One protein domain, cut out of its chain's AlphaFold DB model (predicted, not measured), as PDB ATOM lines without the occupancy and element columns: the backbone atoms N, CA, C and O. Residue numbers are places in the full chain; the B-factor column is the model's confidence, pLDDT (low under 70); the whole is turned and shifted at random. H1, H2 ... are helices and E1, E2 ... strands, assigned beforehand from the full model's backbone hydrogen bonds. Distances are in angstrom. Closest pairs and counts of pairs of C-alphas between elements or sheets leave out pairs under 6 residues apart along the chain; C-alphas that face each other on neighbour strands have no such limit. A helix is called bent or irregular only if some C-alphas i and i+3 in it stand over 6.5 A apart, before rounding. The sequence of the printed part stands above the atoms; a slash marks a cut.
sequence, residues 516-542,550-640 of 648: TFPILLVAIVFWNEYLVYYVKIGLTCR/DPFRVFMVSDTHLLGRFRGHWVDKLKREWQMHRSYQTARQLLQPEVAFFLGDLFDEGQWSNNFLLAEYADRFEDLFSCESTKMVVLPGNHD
ATOM      1  N   THR A 516      27.733  -7.696 -23.609       76.44
ATOM      2  CA  THR A 516      27.285  -8.866 -22.836       76.44
ATOM      3  C   THR A 516      27.502  -8.711 -21.338       76.44
ATOM      4  O   THR A 516      26.700  -9.212 -20.556       76.44
ATOM      5  N   PHE A 517      28.561  -8.014 -20.919       83.94
ATOM      6  CA  PHE A 517      28.867  -7.814 -19.503       83.94
ATOM      7  C   PHE A 517      27.756  -7.089 -18.717       83.94
ATOM      8  O   PHE A 517      27.344  -7.614 -17.684       83.94
ATOM      9  N   PRO A 518      27.194  -5.950 -19.178       88.12
ATOM     10  CA  PRO A 518      26.095  -5.299 -18.464       88.12
ATOM     11  C   PRO A 518      24.816  -6.145 -18.457       88.12
ATOM     12  O   PRO A 518      24.108  -6.153 -17.457       88.12
ATOM     13  N   ILE A 519      24.541  -6.910 -19.520       90.44
ATOM     14  CA  ILE A 519      23.391  -7.831 -19.564       90.44
ATOM     15  C   ILE A 519      23.553  -8.933 -18.513       90.44
ATOM     16  O   ILE A 519      22.615  -9.221 -17.773       90.44
ATOM     17  N   LEU A 520      24.751  -9.516 -18.410       90.06
ATOM     18  CA  LEU A 520      25.064 -10.518 -17.395       90.06
ATOM     19  C   LEU A 520      24.950  -9.927 -15.984       90.06
ATOM     20  O   LEU A 520      24.363 -10.551 -15.108       90.06
ATOM     21  N   LEU A 521      25.462  -8.713 -15.771       92.38
ATOM     22  CA  LEU A 521      25.376  -8.024 -14.484       92.38
ATOM     23  C   LEU A 521      23.914  -7.777 -14.082       92.38
ATOM     24  O   LEU A 521      23.529  -8.094 -12.960       92.38
ATOM     25  N   VAL A 522      23.084  -7.286 -15.007       94.31
ATOM     26  CA  VAL A 522      21.644  -7.093 -14.780       94.31
ATOM     27  C   VAL A 522      20.954  -8.427 -14.498       94.31
ATOM     28  O   VAL A 522      20.145  -8.496 -13.579       94.31
ATOM     29  N   ALA A 523      21.295  -9.496 -15.220       94.38
ATOM     30  CA  ALA A 523      20.740 -10.826 -14.978       94.38
ATOM     31  C   ALA A 523      21.126 -11.375 -13.594       94.38
ATOM     32  O   ALA A 523      20.281 -11.941 -12.905       94.38
ATOM     33  N   ILE A 524      22.372 -11.166 -13.157       94.62
ATOM     34  CA  ILE A 524      22.855 -11.559 -11.825       94.62
ATOM     35  C   ILE A 524      22.133 -10.765 -10.734       94.62
ATOM     36  O   ILE A 524      21.692 -11.354  -9.747       94.62
ATOM     37  N   VAL A 525      21.985  -9.447 -10.898       93.62
ATOM     38  CA  VAL A 525      21.252  -8.607  -9.939       93.62
ATOM     39  C   VAL A 525      19.779  -9.015  -9.900       93.62
ATOM     40  O   VAL A 525      19.239  -9.236  -8.823       93.62
ATOM     41  N   PHE A 526      19.137  -9.216 -11.052       95.06
ATOM     42  CA  PHE A 526      17.751  -9.679 -11.126       95.06
ATOM     43  C   PHE A 526      17.560 -11.057 -10.477       95.06
ATOM     44  O   PHE A 526      16.595 -11.274  -9.742       95.06
ATOM     45  N   TRP A 527      18.497 -11.983 -10.691       94.81
ATOM     46  CA  TRP A 527      18.462 -13.292 -10.049       94.81
ATOM     47  C   TRP A 527      18.542 -13.172  -8.523       94.81
ATOM     48  O   TRP A 527      17.667 -13.679  -7.823       94.81
ATOM     49  N   ASN A 528      19.560 -12.477  -8.008       92.00
ATOM     50  CA  ASN A 528      19.842 -12.416  -6.572       92.00
ATOM     51  C   ASN A 528      18.880 -11.512  -5.789       92.00
ATOM     52  O   ASN A 528      18.593 -11.791  -4.627       92.00
ATOM     53  N   GLU A 529      18.380 -10.436  -6.398       93.38
ATOM     54  CA  GLU A 529      17.513  -9.472  -5.709       93.38
ATOM     55  C   GLU A 529      16.020  -9.763  -5.876       93.38
ATOM     56  O   GLU A 529      15.218  -9.230  -5.109       93.38
ATOM     57  N   TYR A 530      15.633 -10.600  -6.845       93.62
ATOM     58  CA  TYR A 530      14.225 -10.874  -7.140       93.62
ATOM     59  C   TYR A 530      13.922 -12.367  -7.325       93.62
ATOM     60  O   TYR A 530      13.159 -12.937  -6.544       93.62
ATOM     61  N   LEU A 531      14.509 -13.027  -8.332       94.75
ATOM     62  CA  LEU A 531      14.045 -14.357  -8.754       94.75
ATOM     63  C   LEU A 531      14.351 -15.470  -7.734       94.75
ATOM     64  O   LEU A 531      13.552 -16.394  -7.575       94.75
ATOM     65  N   VAL A 532      15.466 -15.368  -7.005       95.50
ATOM     66  CA  VAL A 532      15.898 -16.389  -6.037       95.50
ATOM     67  C   VAL A 532      14.862 -16.644  -4.937       95.50
ATOM     68  O   VAL A 532      14.687 -17.792  -4.533       95.50
ATOM     69  N   TYR A 533      14.122 -15.620  -4.495       95.12
ATOM     70  CA  TYR A 533      13.098 -15.760  -3.454       95.12
ATOM     71  C   TYR A 533      11.909 -16.588  -3.944       95.12
ATOM     72  O   TYR A 533      11.472 -17.501  -3.245       95.12
ATOM     73  N   TYR A 534      11.437 -16.338  -5.172       94.75
ATOM     74  CA  TYR A 534      10.339 -17.097  -5.778       94.75
ATOM     75  C   TYR A 534      10.718 -18.559  -5.992       94.75
ATOM     76  O   TYR A 534       9.950 -19.455  -5.646       94.75
ATOM     77  N   VAL A 535      11.919 -18.797  -6.527       95.31
ATOM     78  CA  VAL A 535      12.428 -20.152  -6.760       95.31
ATOM     79  C   VAL A 535      12.590 -20.887  -5.437       95.31
ATOM     80  O   VAL A 535      12.117 -22.012  -5.299       95.31
ATOM     81  N   LYS A 536      13.234 -20.265  -4.442       94.31
ATOM     82  CA  LYS A 536      13.494 -20.927  -3.166       94.31
ATOM     83  C   LYS A 536      12.195 -21.229  -2.430       94.31
ATOM     84  O   LYS A 536      11.954 -22.388  -2.114       94.31
ATOM     85  N   ILE A 537      11.355 -20.222  -2.197       93.50
ATOM     86  CA  ILE A 537      10.114 -20.389  -1.437       93.50
ATOM     87  C   ILE A 537       9.160 -21.331  -2.174       93.50
ATOM     88  O   ILE A 537       8.651 -22.264  -1.561       93.50
ATOM     89  N   GLY A 538       8.974 -21.155  -3.485       90.31
ATOM     90  CA  GLY A 538       8.064 -21.987  -4.274       90.31
ATOM     91  C   GLY A 538       8.479 -23.459  -4.362       90.31
ATOM     92  O   GLY A 538       7.619 -24.331  -4.460       90.31
ATOM     93  N   LEU A 539       9.784 -23.759  -4.306       90.94
ATOM     94  CA  LEU A 539      10.272 -25.141  -4.342       90.94
ATOM     95  C   LEU A 539      10.358 -25.794  -2.959       90.94
ATOM     96  O   LEU A 539      10.170 -27.006  -2.872       90.94
ATOM     97  N   THR A 540      10.665 -25.043  -1.896       89.88
ATOM     98  CA  THR A 540      10.925 -25.641  -0.572       89.88
ATOM     99  C   THR A 540       9.813 -25.473   0.446       89.88
ATOM    100  O   THR A 540       9.715 -26.298   1.348       89.88
ATOM    101  N   CYS A 541       9.001 -24.423   0.347       88.88
ATOM    102  CA  CYS A 541       7.987 -24.132   1.350       88.88
ATOM    103  C   CYS A 541       6.627 -24.643   0.881       88.88
ATOM    104  O   CYS A 541       6.154 -24.293  -0.198       88.88
ATOM    105  N   ARG A 542       5.986 -25.467   1.709       87.69
ATOM    106  CA  ARG A 542       4.606 -25.921   1.532       87.69
ATOM    107  C   ARG A 542       3.910 -25.903   2.881       87.69
ATOM    108  O   ARG A 542       4.565 -26.009   3.917       87.69
ATOM    109  N   ASP A 550     -10.629 -26.591   4.346       75.25
ATOM    110  CA  ASP A 550     -10.334 -25.151   4.360       75.25
ATOM    111  C   ASP A 550      -9.479 -24.760   5.588       75.25
ATOM    112  O   ASP A 550     -10.011 -24.399   6.643       75.25
ATOM    113  N   PRO A 551      -8.141 -24.892   5.518       81.38
ATOM    114  CA  PRO A 551      -7.290 -24.690   6.678       81.38
ATOM    115  C   PRO A 551      -6.911 -23.219   6.853       81.38
ATOM    116  O   PRO A 551      -6.407 -22.577   5.934       81.38
ATOM    117  N   PHE A 552      -7.066 -22.708   8.076       86.88
ATOM    118  CA  PHE A 552      -6.612 -21.366   8.438       86.88
ATOM    119  C   PHE A 552      -5.079 -21.318   8.521       86.88
ATOM    120  O   PHE A 552      -4.461 -21.955   9.379       86.88
ATOM    121  N   ARG A 553      -4.453 -20.562   7.623       89.94
ATOM    122  CA  ARG A 553      -3.007 -20.452   7.444       89.94
ATOM    123  C   ARG A 553      -2.455 -19.227   8.153       89.94
ATOM    124  O   ARG A 553      -2.824 -18.076   7.908       89.94
ATOM    125  N   VAL A 554      -1.479 -19.496   9.006       92.38
ATOM    126  CA  VAL A 554      -0.862 -18.486   9.856       92.38
ATOM    127  C   VAL A 554       0.633 -18.437   9.599       92.38
ATOM    128  O   VAL A 554       1.314 -19.461   9.634       92.38
ATOM    129  N   PHE A 555       1.156 -17.235   9.370       93.75
ATOM    130  CA  PHE A 555       2.588 -16.967   9.435       93.75
ATOM    131  C   PHE A 555       2.996 -16.612  10.860       93.75
ATOM    132  O   PHE A 555       2.326 -15.834  11.535       93.75
ATOM    133  N   MET A 556       4.125 -17.162  11.293       92.38
ATOM    134  CA  MET A 556       4.831 -16.751  12.501       92.38
ATOM    135  C   MET A 556       6.207 -16.257  12.071       92.38
ATOM    136  O   MET A 556       6.983 -17.016  11.494       92.38
ATOM    137  N   VAL A 557       6.476 -14.976  12.298       92.19
ATOM    138  CA  VAL A 557       7.704 -14.293  11.889       92.19
ATOM    139  C   VAL A 557       8.359 -13.749  13.153       92.19
ATOM    140  O   VAL A 557       7.740 -12.963  13.856       92.19
ATOM    141  N   SER A 558       9.574 -14.179  13.479       90.44
ATOM    142  CA  SER A 558      10.334 -13.678  14.636       90.44
ATOM    143  C   SER A 558      11.596 -12.946  14.189       90.44
ATOM    144  O   SER A 558      12.001 -13.068  13.030       90.44
ATOM    145  N   ASP A 559      12.211 -12.210  15.117       86.69
ATOM    146  CA  ASP A 559      13.574 -11.676  14.991       86.69
ATOM    147  C   ASP A 559      13.779 -10.765  13.767       86.69
ATOM    148  O   ASP A 559      14.796 -10.839  13.073       86.69
ATOM    149  N   THR A 560      12.805  -9.901  13.461       87.94
ATOM    150  CA  THR A 560      12.902  -9.019  12.288       87.94
ATOM    151  C   THR A 560      13.981  -7.950  12.431       87.94
ATOM    152  O   THR A 560      14.520  -7.531  11.412       87.94
ATOM    153  N   HIS A 561      14.316  -7.524  13.656       88.81
ATOM    154  CA  HIS A 561      15.475  -6.684  13.963       88.81
ATOM    155  C   HIS A 561      15.694  -5.565  12.933       88.81
ATOM    156  O   HIS A 561      16.639  -5.577  12.143       88.81
ATOM    157  N   LEU A 562      14.793  -4.589  12.859       90.00
ATOM    158  CA  LEU A 562      14.939  -3.465  11.943       90.00
ATOM    159  C   LEU A 562      16.138  -2.612  12.364       90.00
ATOM    160  O   LEU A 562      16.296  -2.284  13.544       90.00
ATOM    161  N   LEU A 563      16.985  -2.244  11.398       88.81
ATOM    162  CA  LEU A 563      18.234  -1.562  11.715       88.81
ATOM    163  C   LEU A 563      17.959  -0.148  12.226       88.81
ATOM    164  O   LEU A 563      17.260   0.649  11.580       88.81
ATOM    165  N   GLY A 564      18.545   0.145  13.383       84.00
ATOM    166  CA  GLY A 564      18.446   1.440  14.029       84.00
ATOM    167  C   GLY A 564      19.473   2.459  13.522       84.00
ATOM    168  O   GLY A 564      20.457   2.136  12.855       84.00
ATOM    169  N   ARG A 565      19.205   3.731  13.808       82.81
ATOM    170  CA  ARG A 565      19.957   4.903  13.349       82.81
ATOM    171  C   ARG A 565      21.298   5.088  14.063       82.81
ATOM    172  O   ARG A 565      22.156   5.775  13.516       82.81
ATOM    173  N   PHE A 566      21.481   4.536  15.262       78.38
ATOM    174  CA  PHE A 566      22.665   4.803  16.080       78.38
ATOM    175  C   PHE A 566      23.848   3.901  15.716       78.38
ATOM    176  O   PHE A 566      24.963   4.394  15.557       78.38
ATOM    177  N   ARG A 567      23.623   2.592  15.574       78.69
ATOM    178  CA  ARG A 567      24.664   1.590  15.278       78.69
ATOM    179  C   ARG A 567      24.600   1.053  13.850       78.69
ATOM    180  O   ARG A 567      25.501   0.327  13.435       78.69
ATOM    181  N   GLY A 568      23.563   1.402  13.095       79.81
ATOM    182  CA  GLY A 568      23.346   0.911  11.742       79.81
ATOM    183  C   GLY A 568      24.091   1.670  10.652       79.81
ATOM    184  O   GLY A 568      24.018   2.893  10.561       79.81
ATOM    185  N   HIS A 569      24.743   0.931   9.751       88.06
ATOM    186  CA  HIS A 569      25.286   1.490   8.514       88.06
ATOM    187  C   HIS A 569      24.206   1.555   7.421       88.06
ATOM    188  O   HIS A 569      23.434   0.616   7.236       88.06
ATOM    189  N   TRP A 570      24.169   2.635   6.634       86.62
ATOM    190  CA  TRP A 570      23.093   2.875   5.657       86.62
ATOM    191  C   TRP A 570      23.023   1.830   4.523       86.62
ATOM    192  O   TRP A 570      21.932   1.534   4.041       86.62
ATOM    193  N   VAL A 571      24.156   1.241   4.113       89.00
ATOM    194  CA  VAL A 571      24.186   0.154   3.103       89.00
ATOM    195  C   VAL A 571      23.622  -1.150   3.667       89.00
ATOM    196  O   VAL A 571      22.886  -1.846   2.972       89.00
ATOM    197  N   ASP A 572      23.945  -1.465   4.924       88.06
ATOM    198  CA  ASP A 572      23.420  -2.653   5.606       88.06
ATOM    199  C   ASP A 572      21.906  -2.521   5.785       88.06
ATOM    200  O   ASP A 572      21.151  -3.410   5.406       88.06
ATOM    201  N   LYS A 573      21.456  -1.329   6.200       90.31
ATOM    202  CA  LYS A 573      20.038  -0.964   6.266       90.31
ATOM    203  C   LYS A 573      19.326  -1.242   4.942       90.31
ATOM    204  O   LYS A 573      18.363  -2.002   4.913       90.31
ATOM    205  N   LEU A 574      19.829  -0.662   3.847       90.06
ATOM    206  CA  LEU A 574      19.240  -0.816   2.515       90.06
ATOM    207  C   LEU A 574      19.127  -2.292   2.116       90.06
ATOM    208  O   LEU A 574      18.076  -2.728   1.652       90.06
ATOM    209  N   LYS A 575      20.205  -3.066   2.294       91.94
ATOM    210  CA  LYS A 575      20.242  -4.466   1.871       91.94
ATOM    211  C   LYS A 575      19.359  -5.350   2.748       91.94
ATOM    212  O   LYS A 575      18.567  -6.119   2.208       91.94
ATOM    213  N   ARG A 576      19.469  -5.239   4.073       90.88
ATOM    214  CA  ARG A 576      18.730  -6.072   5.030       90.88
ATOM    215  C   ARG A 576      17.227  -5.855   4.909       90.88
ATOM    216  O   ARG A 576      16.476  -6.819   4.801       90.88
ATOM    217  N   GLU A 577      16.789  -4.601   4.824       92.19
ATOM    218  CA  GLU A 577      15.369  -4.267   4.658       92.19
ATOM    219  C   GLU A 577      14.821  -4.708   3.310       92.19
ATOM    220  O   GLU A 577      13.737  -5.291   3.252       92.19
ATOM    221  N   TRP A 578      15.591  -4.525   2.234       92.88
ATOM    222  CA  TRP A 578      15.214  -5.043   0.925       92.88
ATOM    223  C   TRP A 578      14.999  -6.560   0.959       92.88
ATOM    224  O   TRP A 578      13.991  -7.051   0.448       92.88
ATOM    225  N   GLN A 579      15.903  -7.305   1.597       93.75
ATOM    226  CA  GLN A 579      15.786  -8.757   1.720       93.75
ATOM    227  C   GLN A 579      14.579  -9.176   2.558       93.75
ATOM    228  O   GLN A 579      13.853 -10.080   2.143       93.75
ATOM    229  N   MET A 580      14.334  -8.522   3.697       93.69
ATOM    230  CA  MET A 580      13.173  -8.802   4.547       93.69
ATOM    231  C   MET A 580      11.862  -8.562   3.798       93.69
ATOM    232  O   MET A 580      11.019  -9.457   3.723       93.69
ATOM    233  N   HIS A 581      11.735  -7.399   3.157       94.19
ATOM    234  CA  HIS A 581      10.560  -7.052   2.368       94.19
ATOM    235  C   HIS A 581      10.354  -8.023   1.202       94.19
ATOM    236  O   HIS A 581       9.269  -8.582   1.044       94.19
ATOM    237  N   ARG A 582      11.390  -8.285   0.391       94.50
ATOM    238  CA  ARG A 582      11.266  -9.200  -0.756       94.50
ATOM    239  C   ARG A 582      10.935 -10.621  -0.318       94.50
ATOM    240  O   ARG A 582      10.074 -11.240  -0.942       94.50
ATOM    241  N   SER A 583      11.556 -11.119   0.749       93.75
ATOM    242  CA  SER A 583      11.295 -12.464   1.274       93.75
ATOM    243  C   SER A 583       9.857 -12.597   1.765       93.75
ATOM    244  O   SER A 583       9.152 -13.510   1.337       93.75
ATOM    245  N   TYR A 584       9.402 -11.666   2.606       93.81
ATOM    246  CA  TYR A 584       8.061 -11.711   3.179       93.81
ATOM    247  C   TYR A 584       6.973 -11.526   2.119       93.81
ATOM    248  O   TYR A 584       6.046 -12.331   2.048       93.81
ATOM    249  N   GLN A 585       7.100 -10.525   1.241       93.69
ATOM    250  CA  GLN A 585       6.095 -10.274   0.204       93.69
ATOM    251  C   GLN A 585       6.004 -11.436  -0.792       93.69
ATOM    252  O   GLN A 585       4.903 -11.825  -1.180       93.69
ATOM    253  N   THR A 586       7.139 -12.046  -1.150       94.50
ATOM    254  CA  THR A 586       7.158 -13.234  -2.018       94.50
ATOM    255  C   THR A 586       6.537 -14.444  -1.319       94.50
ATOM    256  O   THR A 586       5.718 -15.140  -1.918       94.50
ATOM    257  N   ALA A 587       6.868 -14.681  -0.045       93.44
ATOM    258  CA  ALA A 587       6.287 -15.773   0.734       93.44
ATOM    259  C   ALA A 587       4.774 -15.627   0.874       93.44
ATOM    260  O   ALA A 587       4.037 -16.575   0.619       93.44
ATOM    261  N   ARG A 588       4.307 -14.422   1.204       92.12
ATOM    262  CA  ARG A 588       2.886 -14.097   1.295       92.12
ATOM    263  C   ARG A 588       2.175 -14.309  -0.040       92.12
ATOM    264  O   ARG A 588       1.104 -14.901  -0.064       92.12
ATOM    265  N   GLN A 589       2.763 -13.858  -1.147       91.94
ATOM    266  CA  GLN A 589       2.156 -14.002  -2.471       91.94
ATOM    267  C   GLN A 589       2.024 -15.469  -2.900       91.94
ATOM    268  O   GLN A 589       1.017 -15.829  -3.506       91.94
ATOM    269  N   LEU A 590       3.019 -16.307  -2.592       92.62
ATOM    270  CA  LEU A 590       3.024 -17.719  -2.983       92.62
ATOM    271  C   LEU A 590       2.216 -18.617  -2.038       92.62
ATOM    272  O   LEU A 590       1.611 -19.581  -2.498       92.62
ATOM    273  N   LEU A 591       2.222 -18.330  -0.735       91.06
ATOM    274  CA  LEU A 591       1.632 -19.201   0.289       91.06
ATOM    275  C   LEU A 591       0.287 -18.694   0.827       91.06
ATOM    276  O   LEU A 591      -0.404 -19.466   1.484       91.06
ATOM    277  N   GLN A 592      -0.072 -17.437   0.547       91.38
ATOM    278  CA  GLN A 592      -1.364 -16.805   0.852       91.38
ATOM    279  C   GLN A 592      -1.885 -17.059   2.285       91.38
ATOM    280  O   GLN A 592      -2.942 -17.664   2.454       91.38
ATOM    281  N   PRO A 593      -1.162 -16.617   3.331       92.44
ATOM    282  CA  PRO A 593      -1.649 -16.701   4.707       92.44
ATOM    283  C   PRO A 593      -2.777 -15.693   4.977       92.44
ATOM    284  O   PRO A 593      -2.745 -14.559   4.483       92.44
ATOM    285  N   GLU A 594      -3.725 -16.059   5.840       92.19
ATOM    286  CA  GLU A 594      -4.795 -15.160   6.281       92.19
ATOM    287  C   GLU A 594      -4.318 -14.202   7.393       92.19
ATOM    288  O   GLU A 594      -4.768 -13.052   7.461       92.19
ATOM    289  N   VAL A 595      -3.379 -14.641   8.244       93.56
ATOM    290  CA  VAL A 595      -2.808 -13.835   9.344       93.56
ATOM    291  C   VAL A 595      -1.297 -14.037   9.466       93.56
ATOM    292  O   VAL A 595      -0.801 -15.152   9.316       93.56
ATOM    293  N   ALA A 596      -0.564 -12.972   9.795       94.69
ATOM    294  CA  ALA A 596       0.852 -13.012  10.148       94.69
ATOM    295  C   ALA A 596       1.085 -12.456  11.561       94.69
ATOM    296  O   ALA A 596       0.748 -11.306  11.844       94.69
ATOM    297  N   PHE A 597       1.672 -13.269  12.439       94.94
ATOM    298  CA  PHE A 597       2.127 -12.865  13.767       94.94
ATOM    299  C   PHE A 597       3.612 -12.517  13.729       94.94
ATOM    300  O   PHE A 597       4.426 -13.364  13.360       94.94
ATOM    301  N   PHE A 598       3.956 -11.305  14.156       94.12
ATOM    302  CA  PHE A 598       5.329 -10.866  14.369       94.12
ATOM    303  C   PHE A 598       5.682 -10.986  15.851       94.12
ATOM    304  O   PHE A 598       5.031 -10.378  16.703       94.12
ATOM    305  N   LEU A 599       6.667 -11.825  16.152       89.12
ATOM    306  CA  LEU A 599       7.013 -12.291  17.488       89.12
ATOM    307  C   LEU A 599       8.254 -11.555  18.006       89.12
ATOM    308  O   LEU A 599       9.336 -12.130  18.025       89.12
ATOM    309  N   GLY A 600       8.074 -10.306  18.441       84.50
ATOM    310  CA  GLY A 600       9.080  -9.533  19.171       84.50
ATOM    311  C   GLY A 600      10.352  -9.177  18.401       84.50
ATOM    312  O   GLY A 600      10.577  -9.615  17.274       84.50
ATOM    313  N   ASP A 601      11.164  -8.339  19.045       88.06
ATOM    314  CA  ASP A 601      12.453  -7.837  18.563       88.06
ATOM    315  C   ASP A 601      12.337  -7.261  17.147       88.06
ATOM    316  O   ASP A 601      13.052  -7.600  16.200       88.06
ATOM    317  N   LEU A 602      11.362  -6.364  17.011       89.44
ATOM    318  CA  LEU A 602      11.040  -5.685  15.766       89.44
ATOM    319  C   LEU A 602      12.122  -4.683  15.387       89.44
ATOM    320  O   LEU A 602      12.385  -4.497  14.201       89.44
ATOM    321  N   PHE A 603      12.756  -4.057  16.378       89.62
ATOM    322  CA  PHE A 603      13.755  -3.009  16.216       89.62
ATOM    323  C   PHE A 603      15.041  -3.357  16.975       89.62
ATOM    324  O   PHE A 603      14.995  -3.692  18.152       89.62
ATOM    325  N   ASP A 604      16.213  -3.163  16.361       86.00
ATOM    326  CA  ASP A 604      17.506  -3.357  17.050       86.00
ATOM    327  C   ASP A 604      17.722  -2.386  18.220       86.00
ATOM    328  O   ASP A 604      18.441  -2.674  19.180       86.00
ATOM    329  N   GLU A 605      17.129  -1.198  18.106       84.88
ATOM    330  CA  GLU A 605      17.392  -0.044  18.965       84.88
ATOM    331  C   GLU A 605      16.105   0.566  19.534       84.88
ATOM    332  O   GLU A 605      16.111   1.731  19.937       84.88
ATOM    333  N   GLY A 606      15.003  -0.195  19.566       82.25
ATOM    334  CA  GLY A 606      13.716   0.272  20.096       82.25
ATOM    335  C   GLY A 606      13.852   0.816  21.521       82.25
ATOM    336  O   GLY A 606      13.448   1.945  21.797       82.25
ATOM    337  N   GLN A 607      14.592   0.097  22.368       78.44
ATOM    338  CA  GLN A 607      14.925   0.487  23.743       78.44
ATOM    339  C   GLN A 607      15.668   1.830  23.899       78.44
ATOM    340  O   GLN A 607      15.682   2.399  24.989       78.44
ATOM    341  N   TRP A 608      16.321   2.340  22.848       77.44
ATOM    342  CA  TRP A 608      17.061   3.612  22.873       77.44
ATOM    343  C   TRP A 608      16.351   4.728  22.098       77.44
ATOM    344  O   TRP A 608      16.883   5.833  21.970       77.44
ATOM    345  N   SER A 609      15.163   4.451  21.559       80.50
ATOM    346  CA  SER A 609      14.408   5.391  20.738       80.50
ATOM    347  C   SER A 609      13.511   6.302  21.586       80.50
ATOM    348  O   SER A 609      12.942   5.895  22.595       80.50
ATOM    349  N   ASN A 610      13.399   7.573  21.191       84.00
ATOM    350  CA  ASN A 610      12.367   8.465  21.725       84.00
ATOM    351  C   ASN A 610      11.056   8.272  20.940       84.00
ATOM    352  O   ASN A 610      11.064   7.670  19.870       84.00
ATOM    353  N   ASN A 611       9.940   8.828  21.423       85.00
ATOM    354  CA  ASN A 611       8.623   8.644  20.788       85.00
ATOM    355  C   ASN A 611       8.597   8.993  19.288       85.00
ATOM    356  O   ASN A 611       7.865   8.369  18.530       85.00
ATOM    357  N   PHE A 612       9.392   9.978  18.858       86.81
ATOM    358  CA  PHE A 612       9.495  10.355  17.449       86.81
ATOM    359  C   PHE A 612      10.218   9.281  16.621       86.81
ATOM    360  O   PHE A 612       9.721   8.860  15.583       86.81
ATOM    361  N   LEU A 613      11.375   8.813  17.094       86.00
ATOM    362  CA  LEU A 613      12.175   7.802  16.405       86.00
ATOM    363  C   LEU A 613      11.491   6.427  16.418       86.00
ATOM    364  O   LEU A 613      11.604   5.678  15.454       86.00
ATOM    365  N   LEU A 614      10.752   6.117  17.485       86.38
ATOM    366  CA  LEU A 614       9.944   4.906  17.574       86.38
ATOM    367  C   LEU A 614       8.806   4.916  16.545       86.38
ATOM    368  O   LEU A 614       8.582   3.902  15.893       86.38
ATOM    369  N   ALA A 615       8.131   6.057  16.357       88.12
ATOM    370  CA  ALA A 615       7.129   6.215  15.303       88.12
ATOM    371  C   ALA A 615       7.751   6.045  13.906       88.12
ATOM    372  O   ALA A 615       7.226   5.291  13.098       88.12
ATOM    373  N   GLU A 616       8.928   6.633  13.655       90.38
ATOM    374  CA  GLU A 616       9.660   6.448  12.389       90.38
ATOM    375  C   GLU A 616      10.008   4.968  12.125       90.38
ATOM    376  O   GLU A 616       9.978   4.499  10.986       90.38
ATOM    377  N   TYR A 617      10.367   4.211  13.166       90.44
ATOM    378  CA  TYR A 617      10.644   2.780  13.040       90.44
ATOM    379  C   TYR A 617       9.374   1.957  12.819       90.44
ATOM    380  O   TYR A 617       9.403   1.030  12.009       90.44
ATOM    381  N   ALA A 618       8.274   2.307  13.486       89.75
ATOM    382  CA  ALA A 618       6.976   1.672  13.293       89.75
ATOM    383  C   ALA A 618       6.447   1.887  11.867       89.75
ATOM    384  O   ALA A 618       6.107   0.908  11.208       89.75
ATOM    385  N   ASP A 619       6.494   3.121  11.353       92.12
ATOM    386  CA  ASP A 619       6.084   3.447   9.981       92.12
ATOM    387  C   ASP A 619       6.892   2.626   8.962       92.12
ATOM    388  O   ASP A 619       6.341   1.995   8.065       92.12
ATOM    389  N   ARG A 620       8.216   2.537   9.152       91.88
ATOM    390  CA  ARG A 620       9.086   1.716   8.293       91.88
ATOM    391  C   ARG A 620       8.763   0.228   8.370       91.88
ATOM    392  O   ARG A 620       8.852  -0.472   7.365       91.88
ATOM    393  N   PHE A 621       8.453  -0.280   9.556       92.69
ATOM    394  CA  PHE A 621       8.062  -1.673   9.721       92.69
ATOM    395  C   PHE A 621       6.746  -1.958   8.986       92.69
ATOM    396  O   PHE A 621       6.654  -2.945   8.251       92.69
ATOM    397  N   GLU A 622       5.762  -1.067   9.109       91.12
ATOM    398  CA  GLU A 622       4.517  -1.157   8.350       91.12
ATOM    399  C   GLU A 622       4.771  -1.085   6.838       91.12
ATOM    400  O   GLU A 622       4.251  -1.925   6.109       91.12
ATOM    401  N   ASP A 623       5.637  -0.202   6.345       91.19
ATOM    402  CA  ASP A 623       5.972  -0.122   4.914       91.19
ATOM    403  C   ASP A 623       6.568  -1.429   4.357       91.19
ATOM    404  O   ASP A 623       6.313  -1.822   3.214       91.19
ATOM    405  N   LEU A 624       7.377  -2.130   5.156       91.81
ATOM    406  CA  LEU A 624       8.035  -3.363   4.721       91.81
ATOM    407  C   LEU A 624       7.064  -4.552   4.692       91.81
ATOM    408  O   LEU A 624       7.119  -5.361   3.752       91.81
ATOM    409  N   PHE A 625       6.183  -4.660   5.691       92.12
ATOM    410  CA  PHE A 625       5.399  -5.870   5.955       92.12
ATOM    411  C   PHE A 625       3.883  -5.727   5.745       92.12
ATOM    412  O   PHE A 625       3.202  -6.744   5.595       92.12
ATOM    413  N   SER A 626       3.332  -4.513   5.682       83.06
ATOM    414  CA  SER A 626       1.886  -4.314   5.535       83.06
ATOM    415  C   SER A 626       1.349  -4.813   4.190       83.06
ATOM    416  O   SER A 626       2.028  -4.826   3.157       83.06
ATOM    417  N   CYS A 627       0.101  -5.291   4.216       77.94
ATOM    418  CA  CYS A 627      -0.671  -5.641   3.031       77.94
ATOM    419  C   CYS A 627      -2.167  -5.730   3.368       77.94
ATOM    420  O   CYS A 627      -2.535  -6.188   4.445       77.94
ATOM    421  N   GLU A 628      -3.037  -5.376   2.421       76.00
ATOM    422  CA  GLU A 628      -4.496  -5.424   2.602       76.00
ATOM    423  C   GLU A 628      -5.055  -6.851   2.757       76.00
ATOM    424  O   GLU A 628      -6.086  -7.048   3.394       76.00
ATOM    425  N   SER A 629      -4.385  -7.863   2.190       78.38
ATOM    426  CA  SER A 629      -4.910  -9.237   2.130       78.38
ATOM    427  C   SER A 629      -4.592 -10.108   3.348       78.38
ATOM    428  O   SER A 629      -5.150 -11.193   3.468       78.38
ATOM    429  N   THR A 630      -3.659  -9.695   4.209       85.94
ATOM    430  CA  THR A 630      -3.158 -10.511   5.327       85.94
ATOM    431  C   THR A 630      -3.147  -9.654   6.581       85.94
ATOM    432  O   THR A 630      -2.460  -8.635   6.627       85.94
ATOM    433  N   LYS A 631      -3.892 -10.057   7.614       89.06
ATOM    434  CA  LYS A 631      -3.926  -9.291   8.868       89.06
ATOM    435  C   LYS A 631      -2.615  -9.484   9.625       89.06
ATOM    436  O   LYS A 631      -2.176 -10.616   9.804       89.06
ATOM    437  N   MET A 632      -2.023  -8.394  10.099       91.19
ATOM    438  CA  MET A 632      -0.813  -8.442  10.919       91.19
ATOM    439  C   MET A 632      -1.160  -8.307  12.398       91.19
ATOM    440  O   MET A 632      -1.944  -7.441  12.781       91.19
ATOM    441  N   VAL A 633      -0.555  -9.153  13.224       91.50
ATOM    442  CA  VAL A 633      -0.581  -9.038  14.682       91.50
ATOM    443  C   VAL A 633       0.856  -8.934  15.156       91.50
ATOM    444  O   VAL A 633       1.682  -9.780  14.831       91.50
ATOM    445  N   VAL A 634       1.159  -7.889  15.913       91.12
ATOM    446  CA  VAL A 634       2.529  -7.547  16.285       91.12
ATOM    447  C   VAL A 634       2.669  -7.630  17.799       91.12
ATOM    448  O   VAL A 634       1.882  -7.032  18.532       91.12
ATOM    449  N   LEU A 635       3.655  -8.394  18.262       89.38
ATOM    450  CA  LEU A 635       4.000  -8.527  19.671       89.38
ATOM    451  C   LEU A 635       5.351  -7.847  19.920       89.38
ATOM    452  O   LEU A 635       6.274  -8.078  19.143       89.38
ATOM    453  N   PRO A 636       5.489  -7.037  20.981       84.50
ATOM    454  CA  PRO A 636       6.760  -6.407  21.311       84.50
ATOM    455  C   PRO A 636       7.713  -7.387  22.016       84.50
ATOM    456  O   PRO A 636       7.282  -8.191  22.847       84.50
ATOM    457  N   GLY A 637       9.007  -7.297  21.704       83.81
ATOM    458  CA  GLY A 637      10.087  -8.059  22.336       83.81
ATOM    459  C   GLY A 637      10.935  -7.234  23.304       83.81
ATOM    460  O   GLY A 637      10.634  -6.081  23.632       83.81
ATOM    461  N   ASN A 638      12.015  -7.835  23.799       82.25
ATOM    462  CA  ASN A 638      12.907  -7.204  24.770       82.25
ATOM    463  C   ASN A 638      13.756  -6.083  24.164       82.25
ATOM    464  O   ASN A 638      14.065  -5.135  24.888       82.25
ATOM    465  N   HIS A 639      14.101  -6.152  22.876       79.88
ATOM    466  CA  HIS A 639      14.794  -5.068  22.174       79.88
ATOM    467  C   HIS A 639      13.876  -3.877  21.855       79.88
ATOM    468  O   HIS A 639      14.357  -2.743  21.746       79.88
ATOM    469  N   ASP A 640      12.564  -4.110  21.790       82.31
ATOM    470  CA  ASP A 640      11.561  -3.073  21.533       82.31
ATOM    471  C   ASP A 640      11.223  -2.276  22.799       82.31
ATOM    472  O   ASP A 640      11.109  -1.054  22.749       82.31
TER     473      ASP A 640
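This is residues 516 to 542 and 550 to 640 of the 648 residues of the protein "Mrps-30" of Pristionchus pacificus (UniProt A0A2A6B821). A small, flat model has the long helix H2 in its middle, with the bent helix H1 on one side of it and H3 on the other, while a small parallel sheet of three strands lies close to the last part of H2. Residues 516 to 522 of H1 stick out as a free arm. The printed part has 118 residues, with three named helices and three named strands in the order H1, E1, H2, E2, H3, E3; the sheet runs E1, E2, E3, and the class is mostly helix. It is only just compact, close to loose, with a radius of gyration of the C-alphas of 16.1 A and spans of 49 by 45 by 21 A.

In the sheet, E2, residues 595 to 599, is the inner strand, and E1, residues 554 to 558, and E3, residues 631 to 635, are edge strands. E1 and E2 are parallel at 20 degrees, with N 557 and O 597 within hydrogen-bond range at 2.8 A. E2 and E3 are parallel at 15 degrees, with N 598 and O 633 at 2.8 A. H2, residues 570 to 591, only grazes the sheet, with its residues 584 to 591. H3, residues 611 to 625, is not on the sheet, but only just, with 4 pairs of C-alphas within 10 A. E1, H2, E2 and E2, H3, E3 are strand-helix-strand units, two parallel neighbour strands with a helix between them along the chain, each with a right-handed crossover. H2 and H3 touch, closest at the C-alphas of His 581 and Leu 624, 5.1 A, at a steep tilt of 44 degrees, the same way. H1, residues 516 to 540, was assigned as one helix by its hydrogen bonds but is bent, with C-alphas 529 and 532 7.1 A apart; its arms are H1a, residues 516 to 529, and H1b, residues 532 to 540. H1b touches H2, closest at the C-alphas of Tyr 533 and Ser 583, 6.0 A, at a steep tilt of 40 degrees. H1a is close to H2 but not clearly touching, and H1b and H3 are apart. In H1a, H1b, H2 and H3 every O i to N i+4 pair is within hydrogen-bond range.

H1a begins at C-alpha 516, (27.285, -8.866, -22.836), and is 19.7 A long; H1b is 11.8 A. H2 is 31.3 A long, from C-alpha 570 at (23.093, 2.875, 5.657), and H3 is 21.0 A. E1, E2 and E3 measure 13.1, 12.9 and 13.4 A, and E3 ends at C-alpha 635, (4.000, -8.527, 19.671).

The two C-alphas farthest apart, those of Thr 516 and Asn 611, are 50.6 A apart. Residues 543 to 549 are not printed, and C-alphas 542 and 550 are 15.2 A apart across this cut, which lies in the link from H1 to E1. The links E1 to H2 and E2 to H3 are long, and those from H2 to E2 and H3 to E3 are tight. The mean pLDDT of the printed part is 89.1, and no printed residue is under 70.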